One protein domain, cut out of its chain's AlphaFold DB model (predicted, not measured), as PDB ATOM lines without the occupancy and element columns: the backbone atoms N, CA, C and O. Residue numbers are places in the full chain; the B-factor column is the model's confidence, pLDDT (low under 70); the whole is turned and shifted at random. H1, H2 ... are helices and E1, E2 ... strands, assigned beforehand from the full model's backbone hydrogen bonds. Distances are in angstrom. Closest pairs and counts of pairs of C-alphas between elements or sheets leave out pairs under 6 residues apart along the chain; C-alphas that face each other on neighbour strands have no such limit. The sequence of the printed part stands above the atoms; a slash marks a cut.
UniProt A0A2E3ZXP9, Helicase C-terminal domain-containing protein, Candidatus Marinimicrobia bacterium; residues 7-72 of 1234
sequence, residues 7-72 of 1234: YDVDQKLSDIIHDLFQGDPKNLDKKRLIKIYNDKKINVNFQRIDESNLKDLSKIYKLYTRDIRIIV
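AT A GLANCE: This is residues 7 to 72 of the 1234 residues of the protein "Helicase C-terminal domain-containing protein" of Candidatus Marinimicrobia bacterium (UniProt A0A2E3ZXP9). Two helices, H4 and H2, run side by side in opposite ways, and H1 comes close to H4 at about a right angle to it. H3 turns off at a corner beyond H2 at one end of the long axis, while E1, at the other end, folds back beside residues 7 to 8. The printed part has 66 residues, with four named helices followed by one named strand, in the order H1, H2, H3, H4, E1, and its class is mostly helix. It is compact, with a radius of gyration of the C-alphas of 11.1 A, and elongated, spanning 34 by 20 by 19 A.

HOW THE PARTS SIT: H4, residues 51 to 64, touches H2, residues 30 to 38, with residues 54 to 58 alone; the closest C-alphas, of Ser 58 and Lys 30, are 6.7 A apart. Their tilt is shallow, 11 degrees, opposite ways. H1, residues 11 to 21, is close to H4 but not clearly touching, about perpendicular at 77 degrees, with the C-alphas of Leu 13 and Asn 53 closest at 7.2 A. H1 is apart from H2. H3, residues 40 to 45, only just touches H2, with 3 pairs of C-alphas within 8 A, and only at the corner by their link; the closest C-alphas, of Tyr 37 and Asn 43, are 5.6 A apart. E1, residues 69 to 71, pairs with no named strand, but its residues 70 to 71 pair with residues 7 to 8, parallel. Every O i to N i+4 pair is within hydrogen-bond range in H1, H2 and H4; in H3 it is 0 of 2, with 1 of 3 O i to N i+3 pairs.

IN THESE COORDINATES: H4 is 20.0 A long from first to last C-alpha, H1 14.5 A, H2 12.3 A, H3 9.0 A and E1 6.5 A. H1 begins at C-alpha 11 (117.351, 161.305, 153.845), and E1 ends at C-alpha 71 (113.141, 162.470, 144.241).

THE WHOLE: The C-alphas farthest apart, of Lys 41 and Asp 67, are 34.6 A apart. The printed part has no cut, and no link is long. The model's pLDDT is under 70 at residues 30, 40 to 48, 65 and 67.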
ATOM      1  N   TYR A   7     108.172 159.153 143.973       82.38
ATOM      2  CA  TYR A   7     108.647 158.461 145.165       82.38
ATOM      3  C   TYR A   7     109.768 159.289 145.796       82.38
ATOM      4  O   TYR A   7     110.831 159.444 145.194       82.38
ATOM      5  N   ASP A   8     109.515 159.830 146.986       85.94
ATOM      6  CA  ASP A   8     110.512 160.562 147.763       85.94
ATOM      7  C   ASP A   8     111.415 159.586 148.516       85.94
ATOM      8  O   ASP A   8     110.951 158.771 149.317       85.94
ATOM      9  N   VAL A   9     112.717 159.674 148.255       88.06
ATOM     10  CA  VAL A   9     113.724 158.879 148.951       88.06
ATOM     11  C   VAL A   9     113.967 159.491 150.331       88.06
ATOM     12  O   VAL A   9     114.030 160.715 150.489       88.06
ATOM     13  N   ASP A  10     114.081 158.650 151.360       85.25
ATOM     14  CA  ASP A  10     114.413 159.136 152.697       85.25
ATOM     15  C   ASP A  10     115.816 159.772 152.732       85.25
ATOM     16  O   ASP A  10     116.627 159.607 151.816       85.25
ATOM     17  N   GLN A  11     116.100 160.549 153.776       85.44
ATOM     18  CA  GLN A  11     117.351 161.305 153.845       85.44
ATOM     19  C   GLN A  11     118.582 160.392 153.929       85.44
ATOM     20  O   GLN A  11     119.588 160.690 153.295       85.44
ATOM     21  N   LYS A  12     118.499 159.267 154.653       81.88
ATOM     22  CA  LYS A  12     119.624 158.337 154.828       81.88
ATOM     23  C   LYS A  12     119.973 157.677 153.494       81.88
ATOM     24  O   LYS A  12     121.131 157.656 153.098       81.88
ATOM     25  N   LEU A  13     118.974 157.183 152.769       84.69
ATOM     26  CA  LEU A  13     119.149 156.604 151.440       84.69
ATOM     27  C   LEU A  13     119.578 157.655 150.413       84.69
ATOM     28  O   LEU A  13     120.372 157.338 149.533       84.69
ATOM     29  N   SER A  14     119.107 158.900 150.532       86.50
ATOM     30  CA  SER A  14     119.542 159.995 149.658       86.50
ATOM     31  C   SER A  14     121.019 160.335 149.863       86.50
ATOM     32  O   SER A  14     121.749 160.456 148.882       86.50
ATOM     33  N   ASP A  15     121.479 160.400 151.114       80.19
ATOM     34  CA  ASP A  15     122.894 160.596 151.446       80.19
ATOM     35  C   ASP A  15     123.746 159.429 150.910       80.19
ATOM     36  O   ASP A  15     124.773 159.659 150.279       80.19
ATOM     37  N   ILE A  16     123.276 158.180 151.031       80.12
ATOM     38  CA  ILE A  16     123.949 157.003 150.450       80.12
ATOM     39  C   ILE A  16     124.014 157.089 148.915       80.12
ATOM     40  O   ILE A  16     125.051 156.788 148.322       80.12
ATOM     41  N   ILE A  17     122.935 157.515 148.245       83.81
ATOM     42  CA  ILE A  17     122.920 157.706 146.784       83.81
ATOM     43  C   ILE A  17     123.886 158.823 146.372       83.81
ATOM     44  O   ILE A  17     124.599 158.678 145.378       83.81
ATOM     45  N   HIS A  18     123.970 159.912 147.136       83.94
ATOM     46  CA  HIS A  18     124.949 160.970 146.901       83.94
ATOM     47  C   HIS A  18     126.389 160.479 147.064       83.94
ATOM     48  O   HIS A  18     127.214 160.717 146.180       83.94
ATOM     49  N   ASP A  19     126.669 159.746 148.137       76.44
ATOM     50  CA  ASP A  19     128.027 159.360 148.522       76.44
ATOM     51  C   ASP A  19     128.600 158.257 147.630       76.44
ATOM     52  O   ASP A  19     129.787 158.268 147.308       76.44
ATOM     53  N   LEU A  20     127.758 157.318 147.198       74.88
ATOM     54  CA  LEU A  20     128.194 156.144 146.438       74.88
ATOM     55  C   LEU A  20     127.872 156.196 144.948       74.88
ATOM     56  O   LEU A  20     128.533 155.523 144.151       74.88
ATOM     57  N   PHE A  21     126.848 156.960 144.577       80.50
ATOM     58  CA  PHE A  21     126.247 156.922 143.245       80.50
ATOM     59  C   PHE A  21     126.093 158.321 142.626       80.50
ATOM     60  O   PHE A  21     125.370 158.487 141.643       80.50
ATOM     61  N   GLN A  22     126.812 159.313 143.170       79.38
ATOM     62  CA  GLN A  22     126.873 160.700 142.682       79.38
ATOM     63  C   GLN A  22     125.512 161.416 142.659       79.38
ATOM     64  O   GLN A  22     125.326 162.395 141.944       79.38
ATOM     65  N   GLY A  23     124.547 160.949 143.454       77.25
ATOM     66  CA  GLY A  23     123.235 161.584 143.586       77.25
ATOM     67  C   GLY A  23     122.225 161.203 142.505       77.25
ATOM     68  O   GLY A  23     121.087 161.657 142.583       77.25
ATOM     69  N   ASP A  24     122.600 160.363 141.533       80.12
ATOM     70  CA  ASP A  24     121.692 159.900 140.479       80.12
ATOM     71  C   ASP A  24     121.197 158.466 140.766       80.12
ATOM     72  O   ASP A  24     121.986 157.514 140.705       80.12
ATOM     73  N   PRO A  25     119.888 158.260 141.031       77.81
ATOM     74  CA  PRO A  25     119.295 156.932 141.183       77.81
ATOM     75  C   PRO A  25     119.533 155.984 140.004       77.81
ATOM     76  O   PRO A  25     119.472 154.771 140.197       77.81
ATOM     77  N   LYS A  26     119.813 156.489 138.791       74.31
ATOM     78  CA  LYS A  26     120.144 155.642 137.628       74.31
ATOM     79  C   LYS A  26     121.387 154.792 137.850       74.31
ATOM     80  O   LYS A  26     121.488 153.704 137.289       74.31
ATOM     81  N   ASN A  27     122.308 155.267 138.684       78.69
ATOM     82  CA  ASN A  27     123.580 154.605 138.948       78.69
ATOM     83  C   ASN A  27     123.469 153.464 139.979       78.69
ATOM     84  O   ASN A  27     124.473 152.807 140.268       78.69
ATOM     85  N   LEU A  28     122.273 153.201 140.526       79.69
ATOM     86  CA  LEU A  28     122.001 152.096 141.454       79.69
ATOM     87  C   LEU A  28     122.057 150.736 140.740       79.69
ATOM     88  O   LEU A  28     121.035 150.140 140.420       79.69
ATOM     89  N   ASP A  29     123.255 150.205 140.515       75.75
ATOM     90  CA  ASP A  29     123.436 148.848 139.996       75.75
ATOM     91  C   ASP A  29     123.373 147.801 141.124       75.75
ATOM     92  O   ASP A  29     124.118 147.855 142.108       75.75
ATOM     93  N   LYS A  30     122.515 146.788 140.955       69.12
ATOM     94  CA  LYS A  30     122.340 145.689 141.912       69.12
ATOM     95  C   LYS A  30     123.638 144.902 142.140       69.12
ATOM     96  O   LYS A  30     123.885 144.486 143.271       69.12
ATOM     97  N   LYS A  31     124.483 144.711 141.113       76.31
ATOM     98  CA  LYS A  31     125.780 144.022 141.283       76.31
ATOM     99  C   LYS A  31     126.736 144.862 142.130       76.31
ATOM    100  O   LYS A  31     127.369 144.331 143.044       76.31
ATOM    101  N   ARG A  32     126.797 146.172 141.876       76.81
ATOM    102  CA  ARG A  32     127.599 147.122 142.659       76.81
ATOM    103  C   ARG A  32     127.136 147.225 144.115       76.81
ATOM    104  O   ARG A  32     127.979 147.187 145.005       76.81
ATOM    105  N   LEU A  33     125.826 147.263 144.369       75.38
ATOM    106  CA  LEU A  33     125.258 147.268 145.723       75.38
ATOM    107  C   LEU A  33     125.638 146.009 146.518       75.38
ATOM    108  O   LEU A  33     126.080 146.120 147.659       75.38
ATOM    109  N   ILE A  34     125.538 144.823 145.908       76.62
ATOM    110  CA  ILE A  34     125.933 143.556 146.549       76.62
ATOM    111  C   ILE A  34     127.440 143.532 146.839       76.62
ATOM    112  O   ILE A  34     127.849 143.089 147.910       76.62
ATOM    113  N   LYS A  35     128.274 144.042 145.920       79.69
ATOM    114  CA  LYS A  35     129.727 144.137 146.127       79.69
ATOM    115  C   LYS A  35     130.076 145.057 147.302       79.69
ATOM    116  O   LYS A  35     130.882 144.672 148.139       79.69
ATOM    117  N   ILE A  36     129.453 146.237 147.377       77.12
ATOM    118  CA  ILE A  36     129.659 147.197 148.474       77.12
ATOM    119  C   ILE A  36     129.200 146.599 149.808       77.12
ATOM    120  O   ILE A  36     129.890 146.763 150.805       77.12
ATOM    121  N   TYR A  37     128.073 145.883 149.824       77.81
ATOM    122  CA  TYR A  37     127.543 145.254 151.033       77.81
ATOM    123  C   TYR A  37     128.435 144.121 151.561       77.81
ATOM    124  O   TYR A  37     128.729 144.077 152.756       77.81
ATOM    125  N   ASN A  38     128.886 143.228 150.671       75.62
ATOM    126  CA  ASN A  38     129.680 142.051 151.039       75.62
ATOM    127  C   ASN A  38     131.134 142.389 151.404       75.62
ATOM    128  O   ASN A  38     131.759 141.657 152.173       75.62
ATOM    129  N   ASP A  39     131.687 143.483 150.874       73.31
ATOM    130  CA  ASP A  39     133.027 143.938 151.233       73.31
ATOM    131  C   ASP A  39     132.992 144.724 152.552       73.31
ATOM    132  O   ASP A  39     132.671 145.914 152.600       73.31
ATOM    133  N   LYS A  40     133.356 144.044 153.646       65.38
ATOM    134  CA  LYS A  40     133.350 144.608 155.004       65.38
ATOM    135  C   LYS A  40     134.217 145.865 155.153       65.38
ATOM    136  O   LYS A  40     133.926 146.658 156.042       65.38
ATOM    137  N   LYS A  41     135.253 146.074 154.328       60.78
ATOM    138  CA  LYS A  41     136.087 147.290 154.395       60.78
ATOM    139  C   LYS A  41     135.418 148.461 153.684       60.78
ATOM    140  O   LYS A  41     135.406 149.568 154.215       60.78
ATOM    141  N   ILE A  42     134.818 148.216 152.519       60.97
ATOM    142  CA  ILE A  42     134.099 149.247 151.760       60.97
ATOM    143  C   ILE A  42     132.829 149.659 152.515       60.97
ATOM    144  O   ILE A  42     132.608 150.847 152.718       60.97
ATOM    145  N   ASN A  43     132.040 148.703 153.011       63.47
ATOM    146  CA  ASN A  43     130.777 148.978 153.702       63.47
ATOM    147  C   ASN A  43     130.950 149.869 154.957       63.47
ATOM    148  O   ASN A  43     130.104 150.709 155.267       63.47
ATOM    149  N   VAL A  44     132.080 149.739 155.664       60.31
ATOM    150  CA  VAL A  44     132.399 150.557 156.850       60.31
ATOM    151  C   VAL A  44     132.696 152.017 156.484       60.31
ATOM    152  O   VAL A  44     132.286 152.911 157.221       60.31
ATOM    153  N   ASN A  45     133.308 152.281 155.324       53.88
ATOM    154  CA  ASN A  45     133.590 153.645 154.856       53.88
ATOM    155  C   ASN A  45     132.330 154.421 154.425       53.88
ATOM    156  O   ASN A  45     132.367 155.646 154.361       53.88
ATOM    157  N   PHE A  46     131.214 153.729 154.167       54.06
ATOM    158  CA  PHE A  46     129.948 154.323 153.712       54.06
ATOM    159  C   PHE A  46     128.808 154.153 154.729       54.06
ATOM    160  O   PHE A  46     127.662 153.913 154.361       54.06
ATOM    161  N   GLN A  47     129.129 154.275 156.022       57.72
ATOM    162  CA  GLN A  47     128.175 154.239 157.143       57.72
ATOM    163  C   GLN A  47     127.393 152.922 157.356       57.72
ATOM    164  O   GLN A  47     126.291 152.969 157.899       57.72
ATOM    165  N   ARG A  48     127.943 151.751 156.993       62.66
ATOM    166  CA  ARG A  48     127.281 150.431 157.106       62.66
ATOM    167  C   ARG A  48     125.893 150.409 156.444       62.66
ATOM    168  O   ARG A  48     124.862 150.567 157.094       62.66
ATOM    169  N   ILE A  49     125.864 150.113 155.149       71.62
ATOM    170  CA  ILE A  49     124.671 149.616 154.465       71.62
ATOM    171  C   ILE A  49     124.297 148.278 155.105       71.62
ATOM    172  O   ILE A  49     125.028 147.291 154.978       71.62
ATOM    173  N   ASP A  50     123.168 148.256 155.805       79.31
ATOM    174  CA  ASP A  50     122.573 147.033 156.330       79.31
ATOM    175  C   ASP A  50     121.658 146.362 155.288       79.31
ATOM    176  O   ASP A  50     121.423 146.861 154.181       79.31
ATOM    177  N   GLU A  51     121.153 145.178 155.628       78.31
ATOM    178  CA  GLU A  51     120.315 144.389 154.724       78.31
ATOM    179  C   GLU A  51     118.975 145.086 154.403       78.31
ATOM    180  O   GLU A  51     118.408 144.884 153.323       78.31
ATOM    181  N   SER A  52     118.490 145.957 155.300       79.75
ATOM    182  CA  SER A  52     117.296 146.781 155.077       79.75
ATOM    183  C   SER A  52     117.576 147.854 154.030       79.75
ATOM    184  O   SER A  52     116.850 147.964 153.042       79.75
ATOM    185  N   ASN A  53     118.684 148.584 154.178       81.69
ATOM    186  CA  ASN A  53     119.107 149.608 153.231       81.69
ATOM    187  C   ASN A  53     119.341 149.015 151.835       81.69
ATOM    188  O   ASN A  53     118.926 149.605 150.838       81.69
ATOM    189  N   LEU A  54     119.919 147.813 151.743       82.06
ATOM    190  CA  LEU A  54     120.097 147.115 150.467       82.06
ATOM    191  C   LEU A  54     118.756 146.772 149.787       82.06
ATOM    192  O   LEU A  54     118.620 146.914 148.563       82.06
ATOM    193  N   LYS A  55     117.757 146.326 150.565       82.44
ATOM    194  CA  LYS A  55     116.402 146.033 150.068       82.44
ATOM    195  C   LYS A  55     115.705 147.294 149.562       82.44
ATOM    196  O   LYS A  55     115.127 147.258 148.472       82.44
ATOM    197  N   ASP A  56     115.808 148.400 150.290       85.38
ATOM    198  CA  ASP A  56     115.167 149.660 149.912       85.38
ATOM    199  C   ASP A  56     115.828 150.304 148.687       85.38
ATOM    200  O   ASP A  56     115.128 150.706 147.756       85.38
ATOM    201  N   LEU A  57     117.161 150.289 148.589       85.31
ATOM    202  CA  LEU A  57     117.883 150.730 147.386       85.31
ATOM    203  C   LEU A  57     117.534 149.871 146.163       85.31
ATOM    204  O   LEU A  57     117.312 150.389 145.067       85.31
ATOM    205  N   SER A  58     117.384 148.557 146.351       81.50
ATOM    206  CA  SER A  58     116.918 147.653 145.292       81.50
ATOM    207  C   SER A  58     115.470 147.940 144.871       81.50
ATOM    208  O   SER A  58     115.108 147.745 143.706       81.50
ATOM    209  N   LYS A  59     114.619 148.396 145.799       83.38
ATOM    210  CA  LYS A  59     113.239 148.815 145.519       83.38
ATOM    211  C   LYS A  59     113.214 150.132 144.744       83.38
ATOM    212  O   LYS A  59     112.477 150.214 143.765       83.38
ATOM    213  N   ILE A  60     114.047 151.104 145.116       84.81
ATOM    214  CA  ILE A  60     114.240 152.373 144.394       84.81
ATOM    215  C   ILE A  60     114.683 152.092 142.955       84.81
ATOM    216  O   ILE A  60     114.045 152.576 142.025       84.81
ATOM    217  N   TYR A  61     115.670 151.214 142.755       81.50
ATOM    218  CA  TYR A  61     116.088 150.784 141.417       81.50
ATOM    219  C   TYR A  61     114.922 150.192 140.597       81.50
ATOM    220  O   TYR A  61     114.681 150.594 139.459       81.50
ATOM    221  N   LYS A  62     114.121 149.289 141.184       77.56
ATOM    222  CA  LYS A  62     112.946 148.712 140.500       77.56
ATOM    223  C   LYS A  62     111.860 149.749 140.191       77.56
ATOM    224  O   LYS A  62     111.233 149.668 139.138       77.56
ATOM    225  N   LEU A  63     111.612 150.701 141.090       79.81
ATOM    226  CA  LEU A  63     110.632 151.773 140.881       79.81
ATOM    227  C   LEU A  63     111.081 152.727 139.773       79.81
ATOM    228  O   LEU A  63     110.251 153.145 138.968       79.81
ATOM    229  N   TYR A  64     112.386 152.989 139.683       70.00
ATOM    230  CA  TYR A  64     112.969 153.807 138.628       70.00
ATOM    231  C   TYR A  64     112.712 153.194 137.242       70.00
ATOM    232  O   TYR A  64     112.256 153.881 136.333       70.00
ATOM    233  N   THR A  65     112.878 151.872 137.097       67.38
ATOM    234  CA  THR A  65     112.596 151.158 135.831       67.38
ATOM    235  C   THR A  65     111.113 151.125 135.421       67.38
ATOM    236  O   THR A  65     110.794 150.646 134.338       67.38
ATOM    237  N   ARG A  66     110.196 151.625 136.263       71.31
ATOM    238  CA  ARG A  66     108.741 151.667 136.014       71.31
ATOM    239  C   ARG A  66     108.209 153.078 135.729       71.31
ATOM    240  O   ARG A  66     107.019 153.324 135.911       71.31
ATOM    241  N   ASP A  67     109.079 153.990 135.295       66.44
ATOM    242  CA  ASP A  67     108.729 155.351 134.854       66.44
ATOM    243  C   ASP A  67     108.091 156.240 135.960       66.44
ATOM    244  O   ASP A  67     107.319 157.169 135.701       66.44
ATOM    245  N   ILE A  68     108.432 155.955 137.228       76.88
ATOM    246  CA  ILE A  68     108.050 156.723 138.429       76.88
ATOM    247  C   ILE A  68     109.153 157.743 138.736       76.88
ATOM    248  O   ILE A  68     110.333 157.396 138.780       76.88
ATOM    249  N   ARG A  69     108.791 159.009 138.992       77.62
ATOM    250  CA  ARG A  69     109.775 160.065 139.292       77.62
ATOM    251  C   ARG A  69     110.347 159.872 140.699       77.62
ATOM    252  O   ARG A  69     109.627 160.053 141.675       77.62
ATOM    253  N   ILE A  70     111.629 159.538 140.810       85.00
ATOM    254  CA  ILE A  70     112.314 159.405 142.103       85.00
ATOM    255  C   ILE A  70     112.922 160.748 142.496       85.00
ATOM    256  O   ILE A  70     113.627 161.361 141.696       85.00
ATOM    257  N   ILE A  71     112.633 161.208 143.708       85.31
ATOM    258  CA  ILE A  71     113.141 162.470 144.241       85.31
ATOM    259  C   ILE A  71     114.164 162.139 145.329       85.31
ATOM    260  O   ILE A  71     113.810 161.630 146.393       85.31
ATOM    261  N   VAL A  72     115.440 162.391 145.031       87.88
ATOM    262  CA  VAL A  72     116.559 162.265 145.978       87.88
ATOM    263  C   VAL A  72     116.747 163.599 146.683       87.88
ATOM    264  O   VAL A  72     116.786 164.646 146.032       87.88
TER     265      VAL A  72